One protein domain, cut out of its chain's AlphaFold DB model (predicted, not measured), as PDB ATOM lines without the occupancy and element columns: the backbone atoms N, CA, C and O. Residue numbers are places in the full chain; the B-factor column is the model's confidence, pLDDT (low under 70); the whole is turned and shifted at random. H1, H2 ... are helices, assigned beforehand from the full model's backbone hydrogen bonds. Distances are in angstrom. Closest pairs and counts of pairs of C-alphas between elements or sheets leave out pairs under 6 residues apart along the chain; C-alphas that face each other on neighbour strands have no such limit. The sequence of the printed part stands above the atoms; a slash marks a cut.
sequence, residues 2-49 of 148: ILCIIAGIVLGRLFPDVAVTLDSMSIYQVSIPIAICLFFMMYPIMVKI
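Overview. This is residues 2 to 49 of the 148 residues of the protein "Arsenical-resistance protein" of Arthrospira platensis C1 (UniProt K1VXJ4). Three helices make an open, flat arch: H3, the longest, is one leg, and H1 and H2, end to end with a bend between them, make the other. The legs come near each other where H2 and H3 are joined by residues 25 to 31, while residues 2 to 18 and 35 to 49 stand free. The printed part has 48 residues, with named helices H1, H2 and H3 in that order along the chain and no named strand; the class is all helix. It is only just loose, close to extended, with a radius of gyration of the C-alphas of 13.9 A and spans of 37 by 34 by 11 A.

Along the chain. H3 covers residues 32 to 48 and is 24.9 A long from first to last C-alpha, ending at C-alpha 48 at (40.596, 54.213, 47.791). H2 covers residues 16 to 24, 12.3 A, and ends at C-alpha 24 at (33.390, 26.285, 29.057). H1 covers residues 2 to 14, 18.4 A, and begins at C-alpha 2 at (41.671, 29.498, 58.972).

Arrangement. H3 and H2 are close but not clearly touching, with 2 pairs of C-alphas within 8 A. Their closest C-alphas, those of Leu 22 and Pro 33, are 7.2 A apart. Their lines are about perpendicular, at 86 degrees. H1 and H2 meet only through their link, a tight one of 1 residue, Phe 15. H1 and H3 are apart. In H1 and H2 every O i to N i+4 pair is within hydrogen-bond range; in H3 11 of 13 are.

Size, cuts and confidence. The two C-alphas farthest apart, those of Asp 17 and Ile 49, are 37.3 A apart. The printed part has no cut. The link from H2 to H3, 7 residues, is short. The mean pLDDT of the printed part is 72.7, and the model's confidence is low, under 70, at residues 16 to 30, of which 16 to 24 belong to H2, and at residues 48 to 49.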
ATOM      1  N   ILE A   2      41.444  30.898  59.400       85.75
ATOM      2  CA  ILE A   2      41.671  29.498  58.972       85.75
ATOM      3  C   ILE A   2      40.363  28.743  58.663       85.75
ATOM      4  O   ILE A   2      40.268  28.094  57.631       85.75
ATOM      5  N   LEU A   3      39.323  28.907  59.489       83.75
ATOM      6  CA  LEU A   3      38.003  28.300  59.255       83.75
ATOM      7  C   LEU A   3      37.344  28.748  57.939       83.75
ATOM      8  O   LEU A   3      36.826  27.907  57.218       83.75
ATOM      9  N   CYS A   4      37.414  30.038  57.582       81.00
ATOM     10  CA  CYS A   4      36.909  30.517  56.287       81.00
ATOM     11  C   CYS A   4      37.727  29.981  55.110       81.00
ATOM     12  O   CYS A   4      37.159  29.703  54.062       81.00
ATOM     13  N   ILE A   5      39.046  29.836  55.274       86.06
ATOM     14  CA  ILE A   5      39.920  29.283  54.232       86.06
ATOM     15  C   ILE A   5      39.551  27.820  53.978       86.06
ATOM     16  O   ILE A   5      39.311  27.438  52.838       86.06
ATOM     17  N   ILE A   6      39.436  27.018  55.040       89.25
ATOM     18  CA  ILE A   6      39.059  25.604  54.940       89.25
ATOM     19  C   ILE A   6      37.648  25.469  54.365       89.25
ATOM     20  O   ILE A   6      37.449  24.703  53.426       89.25
ATOM     21  N   ALA A   7      36.688  26.250  54.867       86.75
ATOM     22  CA  ALA A   7      35.323  26.245  54.356       86.75
ATOM     23  C   ALA A   7      35.275  26.611  52.865       86.75
ATOM     24  O   ALA A   7      34.633  25.904  52.099       86.75
ATOM     25  N   GLY A   8      36.005  27.645  52.432       79.00
ATOM     26  CA  GLY A   8      36.084  28.045  51.026       79.00
ATOM     27  C   GLY A   8      36.717  26.982  50.124       79.00
ATOM     28  O   GLY A   8      36.206  26.724  49.038       79.00
ATOM     29  N   ILE A   9      37.783  26.314  50.582       83.19
ATOM     30  CA  ILE A   9      38.419  25.213  49.840       83.19
ATOM     31  C   ILE A   9      37.453  24.033  49.703       83.19
ATOM     32  O   ILE A   9      37.299  23.500  48.607       83.19
ATOM     33  N   VAL A  10      36.779  23.633  50.784       83.62
ATOM     34  CA  VAL A  10      35.825  22.511  50.767       83.62
ATOM     35  C   VAL A  10      34.637  22.821  49.856       83.62
ATOM     36  O   VAL A  10      34.269  21.986  49.035       83.62
ATOM     37  N   LEU A  11      34.090  24.037  49.923       79.81
ATOM     38  CA  LEU A  11      32.992  24.461  49.054       79.81
ATOM     39  C   LEU A  11      33.415  24.492  47.577       79.81
ATOM     40  O   LEU A  11      32.691  23.995  46.721       79.81
ATOM     41  N   GLY A  12      34.619  24.989  47.276       70.19
ATOM     42  CA  GLY A  12      35.175  24.977  45.918       70.19
ATOM     43  C   GLY A  12      35.426  23.568  45.366       70.19
ATOM     44  O   GLY A  12      35.367  23.366  44.158       70.19
ATOM     45  N   ARG A  13      35.663  22.577  46.235       74.31
ATOM     46  CA  ARG A  13      35.812  21.162  45.848       74.31
ATOM     47  C   ARG A  13      34.482  20.434  45.670       74.31
ATOM     48  O   ARG A  13      34.454  19.451  44.940       74.31
ATOM     49  N   LEU A  14      33.411  20.899  46.315       74.06
ATOM     50  CA  LEU A  14      32.062  20.333  46.190       74.06
ATOM     51  C   LEU A  14      31.305  20.853  44.958       74.06
ATOM     52  O   LEU A  14      30.422  20.160  44.463       74.06
ATOM     53  N   PHE A  15      31.675  22.025  44.430       70.62
ATOM     54  CA  PHE A  15      31.096  22.603  43.210       70.62
ATOM     55  C   PHE A  15      32.116  22.738  42.052       70.62
ATOM     56  O   PHE A  15      32.266  23.832  41.498       70.62
ATOM     57  N   PRO A  16      32.821  21.662  41.639       65.69
ATOM     58  CA  PRO A  16      33.769  21.721  40.525       65.69
ATOM     59  C   PRO A  16      33.063  21.959  39.180       65.69
ATOM     60  O   PRO A  16      33.633  22.596  38.300       65.69
ATOM     61  N   ASP A  17      31.799  21.542  39.046       63.28
ATOM     62  CA  ASP A  17      30.972  21.789  37.855       63.28
ATOM     63  C   ASP A  17      30.727  23.277  37.594       63.28
ATOM     64  O   ASP A  17      30.635  23.705  36.445       63.28
ATOM     65  N   VAL A  18      30.680  24.104  38.642       63.16
ATOM     66  CA  VAL A  18      30.567  25.560  38.485       63.16
ATOM     67  C   VAL A  18      31.860  26.110  37.878       63.16
ATOM     68  O   VAL A  18      31.815  26.914  36.957       63.16
ATOM     69  N   ALA A  19      33.027  25.623  38.304       60.53
ATOM     70  CA  ALA A  19      34.296  26.019  37.697       60.53
ATOM     71  C   ALA A  19      34.403  25.571  36.227       60.53
ATOM     72  O   ALA A  19      34.831  26.361  35.392       60.53
ATOM     73  N   VAL A  20      33.958  24.354  35.894       62.91
ATOM     74  CA  VAL A  20      34.003  23.808  34.522       62.91
ATOM     75  C   VAL A  20      32.997  24.490  33.591       62.91
ATOM     76  O   VAL A  20      33.319  24.754  32.438       62.91
ATOM     77  N   THR A  21      31.800  24.838  34.069       63.94
ATOM     78  CA  THR A  21      30.811  25.611  33.286       63.94
ATOM     79  C   THR A  21      31.222  27.070  33.080       63.94
ATOM     80  O   THR A  21      30.886  27.680  32.066       63.94
ATOM     81  N   LEU A  22      31.991  27.641  34.012       57.66
ATOM     82  CA  LEU A  22      32.628  28.945  33.828       57.66
ATOM     83  C   LEU A  22      33.844  28.877  32.888       57.66
ATOM     84  O   LEU A  22      34.115  29.852  32.184       57.66
ATOM     85  N   ASP A  23      34.557  27.748  32.864       57.41
ATOM     86  CA  ASP A  23      35.669  27.478  31.943       57.41
ATOM     87  C   ASP A  23      35.172  27.181  30.518       57.41
ATOM     88  O   ASP A  23      35.756  27.653  29.549       57.41
ATOM     89  N   SER A  24      34.021  26.518  30.365       61.12
ATOM     90  CA  SER A  24      33.390  26.285  29.057       61.12
ATOM     91  C   SER A  24      32.794  27.553  28.429       61.12
ATOM     92  O   SER A  24      32.621  27.611  27.214       61.12
ATOM     93  N   MET A  25      32.551  28.599  29.230       56.25
ATOM     94  CA  MET A  25      32.276  29.966  28.758       56.25
ATOM     95  C   MET A  25      33.553  30.795  28.503       56.25
ATOM     96  O   MET A  25      33.469  31.999  28.246       56.25
ATOM     97  N   SER A  26      34.746  30.188  28.562       52.72
ATOM     98  CA  SER A  26      36.010  30.848  28.236       52.72
ATOM     99  C   SER A  26      36.284  30.832  26.732       52.72
ATOM    100  O   SER A  26      36.482  29.794  26.106       52.72
ATOM    101  N   ILE A  27      36.374  32.023  26.152       53.34
ATOM    102  CA  ILE A  27      36.960  32.254  24.834       53.34
ATOM    103  C   ILE A  27      38.424  32.656  25.081       53.34
ATOM    104  O   ILE A  27      38.685  33.648  25.753       53.34
ATOM    105  N   TYR A  28      39.381  31.866  24.574       55.53
ATOM    106  CA  TYR A  28      40.835  32.101  24.688       55.53
ATOM    107  C   TYR A  28      41.445  32.056  26.108       55.53
ATOM    108  O   TYR A  28      42.261  32.905  26.458       55.53
ATOM    109  N   GLN A  29      41.152  31.022  26.908       56.06
ATOM    110  CA  GLN A  29      41.872  30.729  28.170       56.06
ATOM    111  C   GLN A  29      41.714  31.784  29.284       56.06
ATOM    112  O   GLN A  29      42.444  31.752  30.276       56.06
ATOM    113  N   VAL A  30      40.780  32.725  29.130       60.59
ATOM    114  CA  VAL A  30      40.426  33.721  30.145       60.59
ATOM    115  C   VAL A  30      38.944  33.566  30.461       60.59
ATOM    116  O   VAL A  30      38.089  33.764  29.598       60.59
ATOM    117  N   SER A  31      38.609  33.168  31.687       72.69
ATOM    118  CA  SER A  31      37.210  33.075  32.105       72.69
ATOM    119  C   SER A  31      36.658  34.493  32.292       72.69
ATOM    120  O   SER A  31      37.101  35.228  33.179       72.69
ATOM    121  N   ILE A  32      35.673  34.880  31.476       79.31
ATOM    122  CA  ILE A  32      35.015  36.200  31.534       79.31
ATOM    123  C   ILE A  32      34.567  36.568  32.970       79.31
ATOM    124  O   ILE A  32      34.833  37.693  33.399       79.31
ATOM    125  N   PRO A  33      33.985  35.651  33.774       76.06
ATOM    126  CA  PRO A  33      33.595  35.959  35.154       76.06
ATOM    127  C   PRO A  33      34.782  36.276  36.069       76.06
ATOM    128  O   PRO A  33      34.697  37.175  36.902       76.06
ATOM    129  N   ILE A  34      35.909  35.574  35.897       79.25
ATOM    130  CA  ILE A  34      37.130  35.819  36.675       79.25
ATOM    131  C   ILE A  34      37.689  37.197  36.322       79.25
ATOM    132  O   ILE A  34      38.044  37.953  37.222       79.25
ATOM    133  N   ALA A  35      37.704  37.561  35.037       80.62
ATOM    134  CA  ALA A  35      38.147  38.879  34.597       80.62
ATOM    135  C   ALA A  35      37.295  40.010  35.204       80.62
ATOM    136  O   ALA A  35      37.852  40.988  35.701       80.62
ATOM    137  N   ILE A  36      35.965  39.856  35.240       84.88
ATOM    138  CA  ILE A  36      35.059  40.829  35.875       84.88
ATOM    139  C   ILE A  36      35.322  40.913  37.381       84.88
ATOM    140  O   ILE A  36      35.458  42.015  37.906       84.88
ATOM    141  N   CYS A  37      35.451  39.779  38.075       82.81
ATOM    142  CA  CYS A  37      35.774  39.746  39.503       82.81
ATOM    143  C   CYS A  37      37.115  40.429  39.813       82.81
ATOM    144  O   CYS A  37      37.190  41.244  40.733       82.81
ATOM    145  N   LEU A  38      38.163  40.143  39.033       82.56
ATOM    146  CA  LEU A  38      39.475  40.780  39.175       82.56
ATOM    147  C   LEU A  38      39.398  42.287  38.908       82.56
ATOM    148  O   LEU A  38      39.955  43.071  39.675       82.56
ATOM    149  N   PHE A  39      38.659  42.703  37.877       85.12
ATOM    150  CA  PHE A  39      38.424  44.115  37.580       85.12
ATOM    151  C   PHE A  39      37.717  44.821  38.744       85.12
ATOM    152  O   PHE A  39      38.170  45.869  39.206       85.12
ATOM    153  N   PHE A  40      36.665  44.205  39.286       84.94
ATOM    154  CA  PHE A  40      35.916  44.722  40.431       84.94
ATOM    155  C   PHE A  40      36.703  44.712  41.742       84.94
ATOM    156  O   PHE A  40      36.338  45.448  42.649       84.94
ATOM    157  N   MET A  41      37.755  43.905  41.878       84.00
ATOM    158  CA  MET A  41      38.671  43.953  43.025       84.00
ATOM    159  C   MET A  41      39.782  44.992  42.843       84.00
ATOM    160  O   MET A  41      40.193  45.628  43.811       84.00
ATOM    161  N   MET A  42      40.245  45.210  41.613       81.50
ATOM    162  CA  MET A  42      41.269  46.208  41.302       81.50
ATOM    163  C   MET A  42      40.715  47.642  41.367       81.50
ATOM    164  O   MET A  42      41.363  48.535  41.914       81.50
ATOM    165  N   TYR A  43      39.491  47.859  40.875       82.50
ATOM    166  CA  TYR A  43      38.800  49.153  40.899       82.50
ATOM    167  C   TYR A  43      38.676  49.794  42.304       82.50
ATOM    168  O   TYR A  43      39.070  50.950  42.467       82.50
ATOM    169  N   PRO A  44      38.212  49.098  43.364       71.81
ATOM    170  CA  PRO A  44      38.066  49.675  44.699       71.81
ATOM    171  C   PRO A  44      39.404  49.998  45.358       71.81
ATOM    172  O   PRO A  44      39.439  50.863  46.228       71.81
ATOM    173  N   ILE A  45      40.502  49.338  44.973       71.94
ATOM    174  CA  ILE A  45      41.843  49.704  45.448       71.94
ATOM    175  C   ILE A  45      42.257  51.037  44.820       71.94
ATOM    176  O   ILE A  45      42.724  51.924  45.528       71.94
ATOM    177  N   MET A  46      42.022  51.210  43.517       70.56
ATOM    178  CA  MET A  46      42.348  52.443  42.796       70.56
ATOM    179  C   MET A  46      41.561  53.651  43.321       70.56
ATOM    180  O   MET A  46      42.140  54.714  43.514       70.56
ATOM    181  N   VAL A  47      40.268  53.482  43.612       72.06
ATOM    182  CA  VAL A  47      39.405  54.563  44.124       72.06
ATOM    183  C   VAL A  47      39.716  54.925  45.583       72.06
ATOM    184  O   VAL A  47      39.509  56.063  45.989       72.06
ATOM    185  N   LYS A  48      40.226  53.978  46.382       62.75
ATOM    186  CA  LYS A  48      40.596  54.213  47.791       62.75
ATOM    187  C   LYS A  48      41.983  54.829  47.975       62.75
ATOM    188  O   LYS A  48      42.308  55.242  49.086       62.75
ATOM    189  N   ILE A  49      42.815  54.864  46.935       65.88
ATOM    190  CA  ILE A  49      44.121  55.519  47.004       65.88
ATOM    191  C   ILE A  49      43.904  57.030  46.907       65.88
ATOM    192  O   ILE A  49      43.589  57.567  45.849       65.88
TER     193      ILE A  49